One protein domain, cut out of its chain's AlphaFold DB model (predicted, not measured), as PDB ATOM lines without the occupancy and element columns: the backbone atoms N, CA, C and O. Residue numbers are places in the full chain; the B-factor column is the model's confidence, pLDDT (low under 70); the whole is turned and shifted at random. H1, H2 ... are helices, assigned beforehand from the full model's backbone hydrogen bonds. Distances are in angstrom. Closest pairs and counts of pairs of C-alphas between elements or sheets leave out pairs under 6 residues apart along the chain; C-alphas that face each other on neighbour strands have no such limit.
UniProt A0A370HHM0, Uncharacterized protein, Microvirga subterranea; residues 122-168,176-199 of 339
ATOM      1  N   MET A 122      75.801 104.696 116.452       97.94
ATOM      2  CA  MET A 122      77.214 104.410 116.146       97.94
ATOM      3  C   MET A 122      77.481 102.903 116.056       97.94
ATOM      4  O   MET A 122      78.119 102.451 115.111       97.94
ATOM      5  N   ILE A 123      76.940 102.115 116.997       97.88
ATOM      6  CA  ILE A 123      77.036 100.645 116.969       97.88
ATOM      7  C   ILE A 123      76.387 100.101 115.693       97.88
ATOM      8  O   ILE A 123      77.003  99.315 114.979       97.88
ATOM      9  N   ALA A 124      75.166 100.543 115.378       97.62
ATOM     10  CA  ALA A 124      74.460 100.094 114.184       97.62
ATOM     11  C   ALA A 124      75.232 100.419 112.894       97.62
ATOM     12  O   ALA A 124      75.291  99.579 112.000       97.62
ATOM     13  N   LEU A 125      75.846 101.599 112.785       98.38
ATOM     14  CA  LEU A 125      76.664 101.964 111.623       98.38
ATOM     15  C   LEU A 125      77.942 101.136 111.539       98.38
ATOM     16  O   LEU A 125      78.269 100.658 110.457       98.38
ATOM     17  N   ALA A 126      78.623 100.908 112.667       98.38
ATOM     18  CA  ALA A 126      79.797 100.043 112.702       98.38
ATOM     19  C   ALA A 126      79.460  98.624 112.217       98.38
ATOM     20  O   ALA A 126      80.173  98.065 111.384       98.38
ATOM     21  N   CYS A 127      78.336  98.068 112.683       98.31
ATOM     22  CA  CYS A 127      77.847  96.762 112.249       98.31
ATOM     23  C   CYS A 127      77.452  96.739 110.767       98.31
ATOM     24  O   CYS A 127      77.811  95.791 110.077       98.31
ATOM     25  N   ASN A 128      76.752  97.761 110.260       97.75
ATOM     26  CA  ASN A 128      76.381  97.837 108.841       97.75
ATOM     27  C   ASN A 128      77.617  97.917 107.937       97.75
ATOM     28  O   ASN A 128      77.704  97.181 106.957       97.75
ATOM     29  N   ALA A 129      78.596  98.755 108.289       97.94
ATOM     30  CA  ALA A 129      79.838  98.872 107.533       97.94
ATOM     31  C   ALA A 129      80.638  97.557 107.543       97.94
ATOM     32  O   ALA A 129      81.117  97.119 106.500       97.94
ATOM     33  N   ALA A 130      80.724  96.885 108.697       98.00
ATOM     34  CA  ALA A 130      81.378  95.583 108.812       98.00
ATOM     35  C   ALA A 130      80.652  94.482 108.020       98.00
ATOM     36  O   ALA A 130      81.310  93.660 107.387       98.00
ATOM     37  N   ALA A 131      79.315  94.470 108.022       97.25
ATOM     38  CA  ALA A 131      78.523  93.510 107.256       97.25
ATOM     39  C   ALA A 131      78.706  93.697 105.742       97.25
ATOM     40  O   ALA A 131      78.923  92.718 105.029       97.25
ATOM     41  N   ALA A 132      78.685  94.945 105.260       95.12
ATOM     42  CA  ALA A 132      78.947  95.262 103.857       95.12
ATOM     43  C   ALA A 132      80.374  94.866 103.439       95.12
ATOM     44  O   ALA A 132      80.565  94.255 102.388       95.12
ATOM     45  N   LEU A 133      81.366  95.142 104.292       93.94
ATOM     46  CA  LEU A 133      82.755  94.746 104.059       93.94
ATOM     47  C   LEU A 133      82.924  93.220 104.014       93.94
ATOM     48  O   LEU A 133      83.623  92.709 103.143       93.94
ATOM     49  N   ALA A 134      82.277  92.489 104.927       95.56
ATOM     50  CA  ALA A 134      82.319  91.028 104.952       95.56
ATOM     51  C   ALA A 134      81.722  90.425 103.673       95.56
ATOM     52  O   ALA A 134      82.336  89.550 103.071       95.56
ATOM     53  N   ALA A 135      80.577  90.946 103.219       94.50
ATOM     54  CA  ALA A 135      79.960  90.520 101.966       94.50
ATOM     55  C   ALA A 135      80.866  90.794 100.751       94.50
ATOM     56  O   ALA A 135      80.993  89.947  99.871       94.50
ATOM     57  N   SER A 136      81.534  91.950 100.712       92.12
ATOM     58  CA  SER A 136      82.471  92.287  99.632       92.12
ATOM     59  C   SER A 136      83.689  91.353  99.600       92.12
ATOM     60  O   SER A 136      84.052  90.841  98.537       92.12
ATOM     61  N   ALA A 137      84.260  91.039 100.768       91.25
ATOM     62  CA  ALA A 137      85.425  90.159 100.901       91.25
ATOM     63  C   ALA A 137      85.180  88.718 100.408       91.25
ATOM     64  O   ALA A 137      86.125  88.031 100.028       91.25
ATOM     65  N   GLU A 138      83.927  88.254 100.380       91.06
ATOM     66  CA  GLU A 138      83.568  86.956  99.786       91.06
ATOM     67  C   GLU A 138      83.623  86.971  98.248       91.06
ATOM     68  O   GLU A 138      83.749  85.920  97.620       91.06
ATOM     69  N   THR A 139      83.536  88.154  97.635       90.31
ATOM     70  CA  THR A 139      83.392  88.322  96.180       90.31
ATOM     71  C   THR A 139      84.667  88.772  95.469       90.31
ATOM     72  O   THR A 139      84.824  88.488  94.280       90.31
ATOM     73  N   SER A 140      85.589  89.436  96.172       86.69
ATOM     74  CA  SER A 140      86.837  89.958  95.605       86.69
ATOM     75  C   SER A 140      88.045  89.625  96.489       86.69
ATOM     76  O   SER A 140      87.990  89.843  97.699       86.69
ATOM     77  N   PRO A 141      89.166  89.142  95.913       84.81
ATOM     78  CA  PRO A 141      90.388  88.859  96.667       84.81
ATOM     79  C   PRO A 141      91.182  90.120  97.046       84.81
ATOM     80  O   PRO A 141      92.029  90.053  97.936       84.81
ATOM     81  N   GLU A 142      90.943  91.253  96.378       88.19
ATOM     82  CA  GLU A 142      91.610  92.527  96.660       88.19
ATOM     83  C   GLU A 142      90.591  93.589  97.104       88.19
ATOM     84  O   GLU A 142      89.542  93.719  96.463       88.19
ATOM     85  N   PRO A 143      90.883  94.362  98.173       90.12
ATOM     86  CA  PRO A 143      89.985  95.404  98.654       90.12
ATOM     87  C   PRO A 143      90.002  96.624  97.725       90.12
ATOM     88  O   PRO A 143      91.056  97.196  97.426       90.12
ATOM     89  N   THR A 144      88.814  97.060  97.325       90.00
ATOM     90  CA  THR A 144      88.564  98.308  96.592       90.00
ATOM     91  C   THR A 144      88.663  99.528  97.514       90.00
ATOM     92  O   THR A 144      88.717  99.411  98.744       90.00
ATOM     93  N   LEU A 145      88.633 100.744  96.953       85.94
ATOM     94  CA  LEU A 145      88.517 101.953  97.779       85.94
ATOM     95  C   LEU A 145      87.233 101.965  98.629       85.94
ATOM     96  O   LEU A 145      87.250 102.465  99.756       85.94
ATOM     97  N   VAL A 146      86.138 101.396  98.116       90.94
ATOM     98  CA  VAL A 146      84.872 101.270  98.852       90.94
ATOM     99  C   VAL A 146      85.075 100.409 100.098       90.94
ATOM    100  O   VAL A 146      84.731 100.851 101.196       90.94
ATOM    101  N   ASP A 147      85.733  99.259  99.960       93.94
ATOM    102  CA  ASP A 147      86.029  98.348 101.075       93.94
ATOM    103  C   ASP A 147      86.875  99.026 102.153       93.94
ATOM    104  O   ASP A 147      86.570  98.952 103.345       93.94
ATOM    105  N   LEU A 148      87.903  99.773 101.740       90.50
ATOM    106  CA  LEU A 148      88.735 100.538 102.668       90.50
ATOM    107  C   LEU A 148      87.922 101.601 103.415       90.50
ATOM    108  O   LEU A 148      88.090 101.761 104.622       90.50
ATOM    109  N   THR A 149      87.010 102.302 102.735       89.50
ATOM    110  CA  THR A 149      86.159 103.317 103.379       89.50
ATOM    111  C   THR A 149      85.110 102.713 104.318       89.50
ATOM    112  O   THR A 149      84.809 103.309 105.352       89.50
ATOM    113  N   LEU A 150      84.611 101.506 104.033       95.62
ATOM    114  CA  LEU A 150      83.758 100.747 104.955       95.62
ATOM    115  C   LEU A 150      84.547 100.285 106.186       95.62
ATOM    116  O   LEU A 150      84.064 100.411 107.310       95.62
ATOM    117  N   ALA A 151      85.789  99.829 106.002       96.12
ATOM    118  CA  ALA A 151      86.681  99.506 107.112       96.12
ATOM    119  C   ALA A 151      86.972 100.745 107.982       96.12
ATOM    120  O   ALA A 151      86.928 100.650 109.213       96.12
ATOM    121  N   TRP A 152      87.193 101.919 107.365       92.88
ATOM    122  CA  TRP A 152      87.321 103.192 108.088       92.88
ATOM    123  C   TRP A 152      86.076 103.484 108.914       92.88
ATOM    124  O   TRP A 152      86.196 103.772 110.100       92.88
ATOM    125  N   ALA A 153      84.891 103.382 108.316       95.56
ATOM    126  CA  ALA A 153      83.639 103.642 109.009       95.56
ATOM    127  C   ALA A 153      83.428 102.698 110.199       95.56
ATOM    128  O   ALA A 153      83.135 103.155 111.306       95.56
ATOM    129  N   ALA A 154      83.628 101.393 109.997       98.19
ATOM    130  CA  ALA A 154      83.433 100.385 111.033       98.19
ATOM    131  C   ALA A 154      84.338 100.627 112.249       98.19
ATOM    132  O   ALA A 154      83.862 100.725 113.382       98.19
ATOM    133  N   LEU A 155      85.642 100.773 112.013       97.62
ATOM    134  CA  LEU A 155      86.631 100.975 113.073       97.62
ATOM    135  C   LEU A 155      86.536 102.379 113.680       97.62
ATOM    136  O   LEU A 155      86.717 102.551 114.884       97.62
ATOM    137  N   GLY A 156      86.184 103.366 112.863       95.44
ATOM    138  CA  GLY A 156      85.967 104.743 113.270       95.44
ATOM    139  C   GLY A 156      84.842 104.887 114.283       95.44
ATOM    140  O   GLY A 156      85.048 105.441 115.362       95.44
ATOM    141  N   TRP A 157      83.655 104.355 113.991       97.69
ATOM    142  CA  TRP A 157      82.527 104.445 114.922       97.69
ATOM    143  C   TRP A 157      82.784 103.693 116.237       97.69
ATOM    144  O   TRP A 157      82.339 104.139 117.295       97.69
ATOM    145  N   LEU A 158      83.556 102.600 116.204       97.31
ATOM    146  CA  LEU A 158      84.026 101.927 117.420       97.31
ATOM    147  C   LEU A 158      85.008 102.794 118.218       97.31
ATOM    148  O   LEU A 158      84.899 102.869 119.441       97.31
ATOM    149  N   ALA A 159      85.924 103.496 117.548       95.19
ATOM    150  CA  ALA A 159      86.821 104.443 118.203       95.19
ATOM    151  C   ALA A 159      86.062 105.639 118.801       95.19
ATOM    152  O   ALA A 159      86.353 106.039 119.927       95.19
ATOM    153  N   ALA A 160      85.034 106.150 118.115       94.44
ATOM    154  CA  ALA A 160      84.144 107.187 118.639       94.44
ATOM    155  C   ALA A 160      83.429 106.743 119.925       94.44
ATOM    156  O   ALA A 160      83.345 107.508 120.884       94.44
ATOM    157  N   LEU A 161      82.984 105.483 119.988       95.12
ATOM    158  CA  LEU A 161      82.426 104.892 121.206       95.12
ATOM    159  C   LEU A 161      83.473 104.727 122.314       95.12
ATOM    160  O   LEU A 161      83.147 104.928 123.480       95.12
ATOM    161  N   ALA A 162      84.709 104.363 121.971       94.56
ATOM    162  CA  ALA A 162      85.790 104.181 122.938       94.56
ATOM    163  C   ALA A 162      86.344 105.509 123.493       94.56
ATOM    164  O   ALA A 162      86.840 105.542 124.621       94.56
ATOM    165  N   ALA A 163      86.232 106.598 122.727       91.06
ATOM    166  CA  ALA A 163      86.554 107.958 123.161       91.06
ATOM    167  C   ALA A 163      85.507 108.539 124.133       91.06
ATOM    168  O   ALA A 163      85.772 109.522 124.829       91.06
ATOM    169  N   ASP A 164      84.308 107.948 124.196       88.81
ATOM    170  CA  ASP A 164      83.248 108.400 125.091       88.81
ATOM    171  C   ASP A 164      83.624 108.191 126.571       88.81
ATOM    172  O   ASP A 164      84.183 107.169 126.982       88.81
ATOM    173  N   GLY A 165      83.279 109.171 127.411       83.31
ATOM    174  CA  GLY A 165      83.600 109.169 128.842       83.31
ATOM    175  C   GLY A 165      83.042 107.963 129.606       83.31
ATOM    176  O   GLY A 165      83.620 107.546 130.611       83.31
ATOM    177  N   THR A 166      81.961 107.366 129.112       86.88
ATOM    178  CA  THR A 166      81.283 106.231 129.744       86.88
ATOM    179  C   THR A 166      81.839 104.867 129.332       86.88
ATOM    180  O   THR A 166      81.482 103.864 129.949       86.88
ATOM    181  N   PHE A 167      82.683 104.791 128.298       89.44
ATOM    182  CA  PHE A 167      83.351 103.544 127.942       89.44
ATOM    183  C   PHE A 167      84.489 103.264 128.927       89.44
ATOM    184  O   PHE A 167      85.355 104.108 129.140       89.44
ATOM    185  N   VAL A 168      84.496 102.080 129.537       89.31
ATOM    186  CA  VAL A 168      85.553 101.653 130.459       89.31
ATOM    187  C   VAL A 168      86.392 100.588 129.750       89.31
ATOM    188  O   VAL A 168      85.884  99.484 129.542       89.31
ATOM    189  N   PRO A 176      91.134 106.543 123.028       86.62
ATOM    190  CA  PRO A 176      91.314 107.412 121.876       86.62
ATOM    191  C   PRO A 176      91.070 108.878 122.252       86.62
ATOM    192  O   PRO A 176      90.207 109.178 123.080       86.62
ATOM    193  N   GLU A 177      91.826 109.786 121.635       79.56
ATOM    194  CA  GLU A 177      91.635 111.225 121.812       79.56
ATOM    195  C   GLU A 177      90.216 111.638 121.404       79.56
ATOM    196  O   GLU A 177      89.682 111.184 120.384       79.56
ATOM    197  N   ARG A 178      89.609 112.502 122.220       80.25
ATOM    198  CA  ARG A 178      88.260 113.012 121.998       80.25
ATOM    199  C   ARG A 178      88.317 114.285 121.158       80.25
ATOM    200  O   ARG A 178      88.937 115.259 121.567       80.25
ATOM    201  N   LEU A 179      87.607 114.276 120.033       75.38
ATOM    202  CA  LEU A 179      87.343 115.459 119.211       75.38
ATOM    203  C   LEU A 179      85.943 116.019 119.511       75.38
ATOM    204  O   LEU A 179      85.163 115.397 120.241       75.38
ATOM    205  N   GLU A 180      85.639 117.198 118.967       74.38
ATOM    206  CA  GLU A 180      84.372 117.895 119.222       74.38
ATOM    207  C   GLU A 180      83.161 117.113 118.699       74.38
ATOM    208  O   GLU A 180      82.217 116.876 119.459       74.38
ATOM    209  N   ALA A 181      83.201 116.650 117.445       80.12
ATOM    210  CA  ALA A 181      82.127 115.862 116.852       80.12
ATOM    211  C   ALA A 181      82.490 114.375 116.750       80.12
ATOM    212  O   ALA A 181      83.601 113.988 116.388       80.12
ATOM    213  N   SER A 182      81.517 113.497 117.016       89.62
ATOM    214  CA  SER A 182      81.731 112.045 116.945       89.62
ATOM    215  C   SER A 182      82.087 111.555 115.541       89.62
ATOM    216  O   SER A 182      82.806 110.566 115.410       89.62
ATOM    217  N   VAL A 183      81.599 112.241 114.503       88.06
ATOM    218  CA  VAL A 183      81.928 111.931 113.105       88.06
ATOM    219  C   VAL A 183      83.408 112.185 112.804       88.06
ATOM    220  O   VAL A 183      84.025 111.370 112.124       88.06
ATOM    221  N   ASP A 184      84.008 113.222 113.395       81.06
ATOM    222  CA  ASP A 184      85.432 113.526 113.222       81.06
ATOM    223  C   ASP A 184      86.300 112.469 113.895       81.06
ATOM    224  O   ASP A 184      87.282 112.006 113.315       81.06
ATOM    225  N   ILE A 185      85.900 112.025 115.096       84.00
ATOM    226  CA  ILE A 185      86.567 110.919 115.797       84.00
ATOM    227  C   ILE A 185      86.512 109.667 114.918       84.00
ATOM    228  O   ILE A 185      87.536 109.016 114.704       84.00
ATOM    229  N   ALA A 186      85.339 109.352 114.363       89.19
ATOM    230  CA  ALA A 186      85.183 108.193 113.499       89.19
ATOM    231  C   ALA A 186      86.058 108.285 112.242       89.19
ATOM    232  O   ALA A 186      86.800 107.352 111.931       89.19
ATOM    233  N   LEU A 187      86.034 109.425 111.554       84.00
ATOM    234  CA  LEU A 187      86.818 109.648 110.345       84.00
ATOM    235  C   LEU A 187      88.325 109.564 110.608       84.00
ATOM    236  O   LEU A 187      89.043 108.892 109.861       84.00
ATOM    237  N   TRP A 188      88.807 110.227 111.662       81.38
ATOM    238  CA  TRP A 188      90.227 110.280 111.995       81.38
ATOM    239  C   TRP A 188      90.752 108.911 112.433       81.38
ATOM    240  O   TRP A 188      91.678 108.377 111.815       81.38
ATOM    241  N   HIS A 189      90.131 108.305 113.454       87.56
ATOM    242  CA  HIS A 189      90.620 107.050 114.040       87.56
ATOM    243  C   HIS A 189      90.419 105.881 113.082       87.56
ATOM    244  O   HIS A 189      91.313 105.053 112.936       87.56
ATOM    245  N   GLY A 190      89.295 105.837 112.363       88.81
ATOM    246  CA  GLY A 190      89.026 104.794 111.375       88.81
ATOM    247  C   GLY A 190      90.093 104.732 110.282       88.81
ATOM    248  O   GLY A 190      90.629 103.662 109.985       88.81
ATOM    249  N   ARG A 191      90.469 105.892 109.728       86.19
ATOM    250  CA  ARG A 191      91.559 105.997 108.744       86.19
ATOM    251  C   ARG A 191      92.910 105.614 109.336       86.19
ATOM    252  O   ARG A 191      93.661 104.884 108.691       86.19
ATOM    253  N   ALA A 192      93.221 106.095 110.540       76.81
ATOM    254  CA  ALA A 192      94.486 105.802 111.208       76.81
ATOM    255  C   ALA A 192      94.668 104.296 111.459       76.81
ATOM    256  O   ALA A 192      95.729 103.749 111.154       76.81
ATOM    257  N   ILE A 193      93.625 103.614 111.943       88.94
ATOM    258  CA  ILE A 193      93.668 102.176 112.231       88.94
ATOM    259  C   ILE A 193      93.830 101.366 110.941       88.94
ATOM    260  O   ILE A 193      94.690 100.491 110.887       88.94
ATOM    261  N   VAL A 194      93.053 101.648 109.889       87.19
ATOM    262  CA  VAL A 194      93.182 100.886 108.633       87.19
ATOM    263  C   VAL A 194      94.562 101.061 108.019       87.19
ATOM    264  O   VAL A 194      95.153 100.063 107.632       87.19
ATOM    265  N   ARG A 195      95.117 102.279 108.002       82.00
ATOM    266  CA  ARG A 195      96.490 102.508 107.518       82.00
ATOM    267  C   ARG A 195      97.512 101.667 108.266       82.00
ATOM    268  O   ARG A 195      98.334 101.000 107.644       82.00
ATOM    269  N   PHE A 196      97.418 101.669 109.595       82.50
ATOM    270  CA  PHE A 196      98.270 100.848 110.445       82.50
ATOM    271  C   PHE A 196      98.163  99.358 110.081       82.50
ATOM    272  O   PHE A 196      99.183  98.691 109.930       82.50
ATOM    273  N   LEU A 197      96.943  98.849 109.874       88.06
ATOM    274  CA  LEU A 197      96.705  97.450 109.503       88.06
ATOM    275  C   LEU A 197      97.178  97.107 108.083       88.06
ATOM    276  O   LEU A 197      97.606  95.979 107.846       88.06
ATOM    277  N   THR A 198      97.130  98.052 107.143       84.38
ATOM    278  CA  THR A 198      97.576  97.844 105.756       84.38
ATOM    279  C   THR A 198      99.072  98.100 105.557       84.38
ATOM    280  O   THR A 198      99.560  97.991 104.434       84.38
ATOM    281  N   GLY A 199      99.809  98.449 106.618       80.38
ATOM    282  CA  GLY A 199     101.227  98.805 106.534       80.38
ATOM    283  C   GLY A 199     101.487 100.134 105.817       80.38
ATOM    284  O   GLY A 199     102.627 100.414 105.446       80.38
TER     285      GLY A 199
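AT A GLANCE: This is residues 122 to 168 and 176 to 199 of the 339 residues of an uncharacterized protein of Microvirga subterranea (UniProt A0A370HHM0). Three helices lie in a row with the longest, H2, in the middle: H1 packs side by side on one side of it, running back the other way, and H3 crosses it steeply on the opposite side. H1 and H2 make a helical hairpin, and H3 and H2 cross near their middles at a large angle, while H1 and H3 have H2 between them. The printed part has 71 residues, 50 of them in three named helices in the order H1, H2, H3, with no named strand; the class is all helix. The whole is compact, with a radius of gyration of the C-alphas of 12.4 A, and its C-alphas span 39 by 26 by 19 A, an outline that is only just elongated.

HOW THE PARTS SIT: H2, residues 145 to 162, touches both other helices. H1, residues 122 to 137, touches H2 with 29 pairs of C-alphas within 8 A. Their closest C-alphas are those of Ala 126 and Ala 154, 4.0 A apart, and their centres are 8.7 A apart. H1 and H2 run opposite ways at a shallow tilt of 29 degrees and form a helical hairpin. H3, residues 182 to 197, touches H2 with 41 pairs of C-alphas within 8 A. Their closest C-alphas are those of Gly 156 and Ala 186, 3.5 A apart, and their centres are 6.4 A apart. H2 and H3 run opposite ways at a steep tilt of 61 degrees. H1 and H3 are apart. In H1, H2 and H3 every pair of backbone O of residue i and N of residue i+4 is within hydrogen-bond range.

IN THESE COORDINATES: H2 has 18 residues, Leu 145 to Ala 162, and measures 25.4 A from first to last C-alpha; C-alpha 145 is at (88.517, 101.953, 97.779) and C-alpha 162 at (85.790, 104.181, 122.938). H1 has 16 residues, Met 122 to Ala 137, over 22.4 A, and begins with C-alpha 122 at (77.214, 104.410, 116.146). H3 has 16 residues, Ser 182 to Leu 197, over 22.2 A, and ends with C-alpha 197 at (96.705, 97.450, 109.503).

THE WHOLE: The two C-alphas farthest apart are those of Thr 139 and Gly 165, 38.7 A. The link from H1 to H2, 7 residues, is short. The link from H2 to H3 is the link across the cut, where residues 169 to 175 are not printed; C-alphas 168 and 176 are 11.8 A apart. The mean pLDDT of the printed part is 90.1, and no printed residue is under 70. The mean is 96 in H1, 94 in H2 and 85 in H3.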